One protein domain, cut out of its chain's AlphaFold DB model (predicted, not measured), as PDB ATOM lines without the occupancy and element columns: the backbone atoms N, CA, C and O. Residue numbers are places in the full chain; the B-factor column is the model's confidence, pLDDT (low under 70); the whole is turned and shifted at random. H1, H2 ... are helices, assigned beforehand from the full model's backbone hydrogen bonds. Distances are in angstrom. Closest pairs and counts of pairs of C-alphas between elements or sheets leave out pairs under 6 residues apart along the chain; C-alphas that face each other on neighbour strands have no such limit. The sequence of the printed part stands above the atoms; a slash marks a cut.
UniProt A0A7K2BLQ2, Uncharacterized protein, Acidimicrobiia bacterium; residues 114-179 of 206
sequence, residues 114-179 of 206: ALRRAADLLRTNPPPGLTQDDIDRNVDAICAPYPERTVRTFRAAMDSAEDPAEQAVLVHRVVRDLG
ATOM      1  N   ALA A 114      31.250  24.505  39.602       94.56
ATOM      2  CA  ALA A 114      31.143  25.807  40.259       94.56
ATOM      3  C   ALA A 114      29.765  26.453  40.058       94.56
ATOM      4  O   ALA A 114      29.221  27.007  41.004       94.56
ATOM      5  N   LEU A 115      29.185  26.333  38.860       95.69
ATOM      6  CA  LEU A 115      27.849  26.857  38.586       95.69
ATOM      7  C   LEU A 115      26.771  26.015  39.274       95.69
ATOM      8  O   LEU A 115      25.847  26.576  39.845       95.69
ATOM      9  N   ARG A 116      26.935  24.683  39.327       94.94
ATOM     10  CA  ARG A 116      26.040  23.824  40.126       94.94
ATOM     11  C   ARG A 116      26.023  24.236  41.599       94.94
ATOM     12  O   ARG A 116      24.955  24.407  42.164       94.94
ATOM     13  N   ARG A 117      27.201  24.477  42.187       95.75
ATOM     14  CA  ARG A 117      27.321  24.970  43.569       95.75
ATOM     15  C   ARG A 117      26.659  26.336  43.757       95.75
ATOM     16  O   ARG A 117      25.955  26.516  44.738       95.75
ATOM     17  N   ALA A 118      26.850  27.263  42.818       96.50
ATOM     18  CA  ALA A 118      26.204  28.573  42.861       96.50
ATOM     19  C   ALA A 118      24.667  28.463  42.790       96.50
ATOM     20  O   ALA A 118      23.966  29.146  43.533       96.50
ATOM     21  N   ALA A 119      24.141  27.567  41.950       96.25
ATOM     22  CA  ALA A 119      22.709  27.287  41.877       96.25
ATOM     23  C   ALA A 119      22.179  26.671  43.186       96.25
ATOM     24  O   ALA A 119      21.154  27.111  43.701       96.25
ATOM     25  N   ASP A 120      22.888  25.697  43.764       96.88
ATOM     26  CA  ASP A 120      22.509  25.071  45.041       96.88
ATOM     27  C   ASP A 120      22.539  26.063  46.211       96.88
ATOM     28  O   ASP A 120      21.680  26.020  47.096       96.88
ATOM     29  N   LEU A 121      23.496  26.992  46.189       96.12
ATOM     30  CA  LEU A 121      23.605  28.072  47.159       96.12
ATOM     31  C   LEU A 121      22.386  28.995  47.104       96.12
ATOM     32  O   LEU A 121      21.814  29.296  48.150       96.12
ATOM     33  N   LEU A 122      21.956  29.370  45.893       95.38
ATOM     34  CA  LEU A 122      20.782  30.212  45.678       95.38
ATOM     35  C   LEU A 122      19.477  29.515  46.096       95.38
ATOM     36  O   LEU A 122      18.612  30.155  46.684       95.38
ATOM     37  N   ARG A 123      19.351  28.204  45.846       95.31
ATOM     38  CA  ARG A 123      18.196  27.401  46.292       95.31
ATOM     39  C   ARG A 123      18.103  27.302  47.812       95.31
ATOM     40  O   ARG A 123      17.010  27.326  48.366       95.31
ATOM     41  N   THR A 124      19.246  27.141  48.476       96.38
ATOM     42  CA  THR A 124      19.302  26.876  49.922       96.38
ATOM     43  C   THR A 124      19.243  28.160  50.747       96.38
ATOM     44  O   THR A 124      18.697  28.156  51.846       96.38
ATOM     45  N   ASN A 125      19.788  29.260  50.221       96.00
ATOM     46  CA  ASN A 125      19.883  30.545  50.910       96.00
ATOM     47  C   ASN A 125      19.335  31.669  50.014       96.00
ATOM     48  O   ASN A 125      20.096  32.533  49.578       96.00
ATOM     49  N   PRO A 126      18.034  31.658  49.678       93.25
ATOM     50  CA  PRO A 126      17.481  32.623  48.743       93.25
ATOM     51  C   PRO A 126      17.619  34.062  49.273       93.25
ATOM     52  O   PRO A 126      17.240  34.337  50.416       93.25
ATOM     53  N   PRO A 127      18.139  34.999  48.455       93.19
ATOM     54  CA  PRO A 127      18.172  36.416  48.782       93.19
ATOM     55  C   PRO A 127      16.790  36.958  49.173       93.19
ATOM     56  O   PRO A 127      15.775  36.552  48.596       93.19
ATOM     57  N   PRO A 128      16.724  37.912  50.117       90.88
ATOM     58  CA  PRO A 128      15.455  38.467  50.560       90.88
ATOM     59  C   PRO A 128      14.739  39.189  49.412       90.88
ATOM     60  O   PRO A 128      15.342  39.975  48.683       90.88
ATOM     61  N   GLY A 129      13.432  38.957  49.293       90.56
ATOM     62  CA  GLY A 129      12.571  39.629  48.314       90.56
ATOM     63  C   GLY A 129      12.446  38.934  46.957       90.56
ATOM     64  O   GLY A 129      11.685  39.425  46.127       90.56
ATOM     65  N   LEU A 130      13.130  37.805  46.731       93.25
ATOM     66  CA  LEU A 130      12.900  36.968  45.551       93.25
ATOM     67  C   LEU A 130      11.695  36.046  45.755       93.25
ATOM     68  O   LEU A 130      11.521  35.456  46.824       93.25
ATOM     69  N   THR A 131      10.872  35.914  44.718       95.56
ATOM     70  CA  THR A 131       9.823  34.890  44.665       95.56
ATOM     71  C   THR A 131      10.412  33.526  44.299       95.56
ATOM     72  O   THR A 131      11.555  33.436  43.846       95.56
ATOM     73  N   GLN A 132       9.637  32.451  44.469       93.62
ATOM     74  CA  GLN A 132      10.064  31.116  44.029       93.62
ATOM     75  C   GLN A 132      10.349  31.085  42.519       93.62
ATOM     76  O   GLN A 132      11.380  30.562  42.110       93.62
ATOM     77  N   ASP A 133       9.501  31.732  41.716       95.69
ATOM     78  CA  ASP A 133       9.677  31.825  40.264       95.69
ATOM     79  C   ASP A 133      10.965  32.580  39.893       95.69
ATOM     80  O   ASP A 133      11.673  32.196  38.959       95.69
ATOM     81  N   ASP A 134      11.313  33.633  40.644       95.19
ATOM     82  CA  ASP A 134      12.582  34.338  40.450       95.19
ATOM     83  C   ASP A 134      13.767  33.421  40.758       95.19
ATOM     84  O   ASP A 134      14.732  33.387  39.993       95.19
ATOM     85  N   ILE A 135      13.710  32.670  41.860       95.44
ATOM     86  CA  ILE A 135      14.769  31.733  42.251       95.44
ATOM     87  C   ILE A 135      14.959  30.680  41.158       95.44
ATOM     88  O   ILE A 135      16.089  30.489  40.706       95.44
ATOM     89  N   ASP A 136      13.875  30.062  40.690       95.44
ATOM     90  CA  ASP A 136      13.912  29.028  39.655       95.44
ATOM     91  C   ASP A 136      14.495  29.581  38.345       95.44
ATOM     92  O   ASP A 136      15.438  29.011  37.791       95.44
ATOM     93  N   ARG A 137      14.064  30.774  37.913       95.12
ATOM     94  CA  ARG A 137      14.628  31.441  36.728       95.12
ATOM     95  C   ARG A 137      16.122  31.740  36.868       95.12
ATOM     96  O   ARG A 137      16.882  31.552  35.917       95.12
ATOM     97  N   ASN A 138      16.564  32.230  38.026       96.12
ATOM     98  CA  ASN A 138      17.981  32.520  38.269       96.12
ATOM     99  C   ASN A 138      18.814  31.232  38.293       96.12
ATOM    100  O   ASN A 138      19.923  31.205  37.764       96.12
ATOM    101  N   VAL A 139      18.287  30.164  38.887       95.56
ATOM    102  CA  VAL A 139      18.906  28.838  38.902       95.56
ATOM    103  C   VAL A 139      19.085  28.302  37.480       95.56
ATOM    104  O   VAL A 139      20.180  27.842  37.140       95.56
ATOM    105  N   ASP A 140      18.054  28.410  36.643       93.81
ATOM    106  CA  ASP A 140      18.106  27.980  35.245       93.81
ATOM    107  C   ASP A 140      19.104  28.812  34.434       93.81
ATOM    108  O   ASP A 140      19.871  28.263  33.639       93.81
ATOM    109  N   ALA A 141      19.167  30.126  34.683       95.25
ATOM    110  CA  ALA A 141      20.183  31.000  34.101       95.25
ATOM    111  C   ALA A 141      21.599  30.578  34.525       95.25
ATOM    112  O   ALA A 141      22.465  30.381  33.678       95.25
ATOM    113  N   ILE A 142      21.850  30.342  35.818       95.19
ATOM    114  CA  ILE A 142      23.162  29.887  36.316       95.19
ATOM    115  C   ILE A 142      23.587  28.567  35.655       95.19
ATOM    116  O   ILE A 142      24.775  28.359  35.404       95.19
ATOM    117  N   CYS A 143      22.639  27.678  35.355       91.06
ATOM    118  CA  CYS A 143      22.913  26.376  34.748       91.06
ATOM    119  C   CYS A 143      23.140  26.420  33.224       91.06
ATOM    120  O   CYS A 143      23.312  25.371  32.603       91.06
ATOM    121  N   ALA A 144      23.197  27.599  32.608       90.31
ATOM    122  CA  ALA A 144      23.490  27.746  31.188       90.31
ATOM    123  C   ALA A 144      24.989  27.523  30.845       90.31
ATOM    124  O   ALA A 144      25.876  27.636  31.702       90.31
ATOM    125  N   PRO A 145      25.320  27.204  29.575       88.25
ATOM    126  CA  PRO A 145      26.701  27.036  29.130       88.25
ATOM    127  C   PRO A 145      27.400  28.389  29.019       88.25
ATOM    128  O   PRO A 145      27.175  29.146  28.075       88.25
ATOM    129  N   TYR A 146      28.305  28.672  29.955       91.94
ATOM    130  CA  TYR A 146      29.080  29.907  29.944       91.94
ATOM    131  C   TYR A 146      30.576  29.698  29.689       91.94
ATOM    132  O   TYR A 146      31.148  28.689  30.111       91.94
ATOM    133  N   PRO A 147      31.249  30.679  29.052       92.25
ATOM    134  CA  PRO A 147      32.699  30.671  28.919       92.25
ATOM    135  C   PRO A 147      33.387  30.759  30.286       92.25
ATOM    136  O   PRO A 147      32.834  31.281  31.258       92.25
ATOM    137  N   GLU A 148      34.648  30.326  30.340       93.50
ATOM    138  CA  GLU A 148      35.424  30.242  31.583       93.50
ATOM    139  C   GLU A 148      35.458  31.565  32.368       93.50
ATOM    140  O   GLU A 148      35.390  31.556  33.594       93.50
ATOM    141  N   ARG A 149      35.486  32.713  31.673       95.12
ATOM    142  CA  ARG A 149      35.456  34.042  32.306       95.12
ATOM    143  C   ARG A 149      34.247  34.224  33.231       95.12
ATOM    144  O   ARG A 149      34.411  34.697  34.346       95.12
ATOM    145  N   THR A 150      33.060  33.800  32.799       95.25
ATOM    146  CA  THR A 150      31.818  33.954  33.564       95.25
ATOM    147  C   THR A 150      31.814  32.988  34.743       95.25
ATOM    148  O   THR A 150      31.468  33.367  35.856       95.25
ATOM    149  N   VAL A 151      32.297  31.758  34.532       95.88
ATOM    150  CA  VAL A 151      32.473  30.771  35.609       95.88
ATOM    151  C   VAL A 151      33.422  31.297  36.692       95.88
ATOM    152  O   VAL A 151      33.167  31.106  37.880       95.88
ATOM    153  N   ARG A 152      34.506  31.983  36.304       96.56
ATOM    154  CA  ARG A 152      35.435  32.633  37.243       96.56
ATOM    155  C   ARG A 152      34.759  33.757  38.029       96.56
ATOM    156  O   ARG A 152      35.004  33.847  39.225       96.56
ATOM    157  N   THR A 153      33.884  34.548  37.407       96.88
ATOM    158  CA  THR A 153      33.095  35.576  38.110       96.88
ATOM    159  C   THR A 153      32.205  34.966  39.192       96.88
ATOM    160  O   THR A 153      32.202  35.456  40.317       96.88
ATOM    161  N   PHE A 154      31.510  33.861  38.900       96.81
ATOM    162  CA  PHE A 154      30.711  33.152  39.907       96.81
ATOM    163  C   PHE A 154      31.562  32.599  41.054       96.81
ATOM    164  O   PHE A 154      31.163  32.704  42.209       96.81
ATOM    165  N   ARG A 155      32.742  32.035  40.758       96.62
ATOM    166  CA  ARG A 155      33.675  31.585  41.804       96.62
ATOM    167  C   ARG A 155      34.113  32.741  42.692       96.62
ATOM    168  O   ARG A 155      33.964  32.645  43.897       96.62
ATOM    169  N   ALA A 156      34.554  33.846  42.093       96.62
ATOM    170  CA  ALA A 156      34.980  35.024  42.840       96.62
ATOM    171  C   ALA A 156      33.867  35.577  43.745       96.62
ATOM    172  O   ALA A 156      34.158  35.988  44.861       96.62
ATOM    173  N   ALA A 157      32.609  35.544  43.295       95.38
ATOM    174  CA  ALA A 157      31.460  35.962  44.099       95.38
ATOM    175  C   ALA A 157      31.175  35.021  45.287       95.38
ATOM    176  O   ALA A 157      30.830  35.489  46.369       95.38
ATOM    177  N   MET A 158      31.335  33.705  45.105       96.12
ATOM    178  CA  MET A 158      31.210  32.743  46.207       96.12
ATOM    179  C   MET A 158      32.393  32.837  47.179       96.12
ATOM    180  O   MET A 158      32.205  32.693  48.378       96.12
ATOM    181  N   ASP A 159      33.596  33.119  46.680       96.12
ATOM    182  CA  ASP A 159      34.813  33.216  47.494       96.12
ATOM    183  C   ASP A 159      34.939  34.570  48.229       96.12
ATOM    184  O   ASP A 159      35.798  34.722  49.095       96.12
ATOM    185  N   SER A 160      34.118  35.575  47.894       93.88
ATOM    186  CA  SER A 160      34.201  36.921  48.486       93.88
ATOM    187  C   SER A 160      33.472  37.099  49.821       93.88
ATOM    188  O   SER A 160      33.562  38.175  50.407       93.88
ATOM    189  N   ALA A 161      32.762  36.077  50.297       92.75
ATOM    190  CA  ALA A 161      32.085  36.085  51.590       92.75
ATOM    191  C   ALA A 161      32.196  34.709  52.260       92.75
ATOM    192  O   ALA A 161      32.313  33.693  51.576       92.75
ATOM    193  N   GLU A 162      32.150  34.667  53.592       92.06
ATOM    194  CA  GLU A 162      32.144  33.408  54.354       92.06
ATOM    195  C   GLU A 162      30.719  32.910  54.643       92.06
ATOM    196  O   GLU A 162      30.492  31.701  54.709       92.06
ATOM    197  N   ASP A 163      29.758  33.828  54.791       95.44
ATOM    198  CA  ASP A 163      28.358  33.510  55.074       95.44
ATOM    199  C   ASP A 163      27.618  33.039  53.803       95.44
ATOM    200  O   ASP A 163      27.538  33.798  52.831       95.44
ATOM    201  N   PRO A 164      27.022  31.828  53.789       94.12
ATOM    202  CA  PRO A 164      26.261  31.321  52.647       94.12
ATOM    203  C   PRO A 164      25.127  32.238  52.167       94.12
ATOM    204  O   PRO A 164      24.850  32.282  50.966       94.12
ATOM    205  N   ALA A 165      24.471  32.979  53.068       94.44
ATOM    206  CA  ALA A 165      23.408  33.909  52.683       94.44
ATOM    207  C   ALA A 165      23.962  35.125  51.924       94.44
ATOM    208  O   ALA A 165      23.414  35.525  50.894       94.44
ATOM    209  N   GLU A 166      25.089  35.676  52.378       95.81
ATOM    210  CA  GLU A 166      25.786  36.756  51.678       95.81
ATOM    211  C   GLU A 166      26.335  36.289  50.322       95.81
ATOM    212  O   GLU A 166      26.156  36.970  49.307       95.81
ATOM    213  N   GLN A 167      26.918  35.087  50.261       96.62
ATOM    214  CA  GLN A 167      27.374  34.500  49.000       96.62
ATOM    215  C   GLN A 167      26.223  34.355  47.987       96.62
ATOM    216  O   GLN A 167      26.401  34.669  46.809       96.62
ATOM    217  N   ALA A 168      25.031  33.928  48.419       96.31
ATOM    218  CA  ALA A 168      23.864  33.808  47.544       96.31
ATOM    219  C   ALA A 168      23.407  35.164  46.976       96.31
ATOM    220  O   ALA A 168      23.069  35.258  45.791       96.31
ATOM    221  N   VAL A 169      23.458  36.235  47.778       96.81
ATOM    222  CA  VAL A 169      23.189  37.609  47.317       96.81
ATOM    223  C   VAL A 169      24.193  38.032  46.243       96.81
ATOM    224  O   VAL A 169      23.805  38.615  45.228       96.81
ATOM    225  N   LEU A 170      25.477  37.712  46.423       96.94
ATOM    226  CA  LEU A 170      26.523  38.027  45.448       96.94
ATOM    227  C   LEU A 170      26.377  37.210  44.159       96.94
ATOM    228  O   LEU A 170      26.516  37.764  43.069       96.94
ATOM    229  N   VAL A 171      26.021  35.928  44.254       96.75
ATOM    230  CA  VAL A 171      25.699  35.076  43.097       96.75
ATOM    231  C   VAL A 171      24.509  35.639  42.315       96.75
ATOM    232  O   VAL A 171      24.602  35.798  41.097       96.75
ATOM    233  N   HIS A 172      23.416  36.002  42.993       97.06
ATOM    234  CA  HIS A 172      22.258  36.627  42.348       97.06
ATOM    235  C   HIS A 172      22.625  37.965  41.688       97.06
ATOM    236  O   HIS A 172      22.205  38.259  40.568       97.06
ATOM    237  N   ARG A 173      23.484  38.758  42.335       96.56
ATOM    238  CA  ARG A 173      24.009  39.992  41.749       96.56
ATOM    239  C   ARG A 173      24.785  39.732  40.459       96.56
ATOM    240  O   ARG A 173      24.603  40.488  39.514       96.56
ATOM    241  N   VAL A 174      25.599  38.677  40.385       97.19
ATOM    242  CA  VAL A 174      26.303  38.303  39.142       97.19
ATOM    243  C   VAL A 174      25.312  37.991  38.021       97.19
ATOM    244  O   VAL A 174      25.507  38.471  36.906       97.19
ATOM    245  N   VAL A 175      24.240  37.242  38.309       96.75
ATOM    246  CA  VAL A 175      23.177  36.945  37.329       96.75
ATOM    247  C   VAL A 175      22.571  38.233  36.777       96.75
ATOM    248  O   VAL A 175      22.503  38.414  35.561       96.75
ATOM    249  N   ARG A 176      22.202  39.162  37.663       96.31
ATOM    250  CA  ARG A 176      21.592  40.441  37.288       96.31
ATOM    251  C   ARG A 176      22.557  41.364  36.543       96.31
ATOM    252  O   ARG A 176      22.198  41.910  35.505       96.31
ATOM    253  N   ASP A 177      23.766  41.552  37.064       97.00
ATOM    254  CA  ASP A 177      24.743  42.509  36.532       97.00
ATOM    255  C   ASP A 177      25.269  42.062  35.151       97.00
ATOM    256  O   ASP A 177      25.607  42.903  34.319       97.00
ATOM    257  N   LEU A 178      25.297  40.750  34.877       95.81
ATOM    258  CA  LEU A 178      25.629  40.196  33.559       95.81
ATOM    259  C   LEU A 178      24.409  40.000  32.641       95.81
ATOM    260  O   LEU A 178      24.601  39.620  31.486       95.81
ATOM    261  N   GLY A 179      23.185  40.246  33.125       95.31
ATOM    262  CA  GLY A 179      21.950  40.061  32.357       95.31
ATOM    263  C   GLY A 179      21.768  38.626  31.859       95.31
ATOM    264  O   GLY A 179      21.446  38.414  30.692       95.31
TER     265      GLY A 179
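This is residues 114 to 179 of the 206 residues of an uncharacterized protein of Acidimicrobiia bacterium (UniProt A0A7K2BLQ2). What shape do these coordinates make? Two helical hairpins, H1 with H2 and H3 with H4, pack together, with H4 steeply across H1. H2 runs back beside H1, and H3 packs on both H1 and H4. What is it made of, and how large is it? The printed part has 66 residues with four named helices, H1, H2, H3 and H4 in chain order, and no named strand: all helix. It is compact, with a radius of gyration of the C-alphas of 10.5 A, and rounded, spanning 29 by 25 by 19 A.

Where do the first two helices lie? H1, residues 114 to 124, begins at C-alpha 114 (31.143, 25.807, 40.259) and is 15.3 A long. H2, residues 132 to 142, is 15.2 A long. And the last two? H3, residues 148 to 159, is 16.2 A long. H4, residues 164 to 177, is 19.7 A long and ends at C-alpha 177 (24.743, 42.509, 36.532).

What does H1 touch? H1 and H2 touch at a shallow tilt of 7 degrees, opposite ways, a hairpin; their closest C-alphas, Ala 119 and Val 139, are 5.1 A apart. H1 touches H3 at a steep tilt of 44 degrees, the same way, closest at the C-alphas of Ala 114 and Arg 155, 6.5 A. H1 touches H4 at a steep tilt of 65 degrees, opposite ways, closest at the C-alphas of Leu 122 and Ala 168, 5.1 A. What else does H4 touch? H3 and H4 form a hairpin, opposite ways at a shallow tilt of 32 degrees, only just short of steep; the closest C-alphas, Met 158 and Gln 167, are 5.1 A apart. H4 touches H2 with residues 172 to 175 alone, only just about perpendicular at 71 degrees, closest at the C-alphas of Asn 138 and Val 175, 6.9 A. H2 and H3 are apart. How do the backbones run? In H1, H2, H3 and H4 every O i to N i+4 pair is within hydrogen-bond range.

How far does it reach? The two C-alphas farthest apart, those of Gly 129 and Glu 148, are 29.8 A apart. Is anything cut, long or uncertain? The printed part has no cut; the links H2 to H3 and H3 to H4 are tight, and H1 to H2 is short. The mean pLDDT of the printed part is 95.0, and no printed residue is under 70.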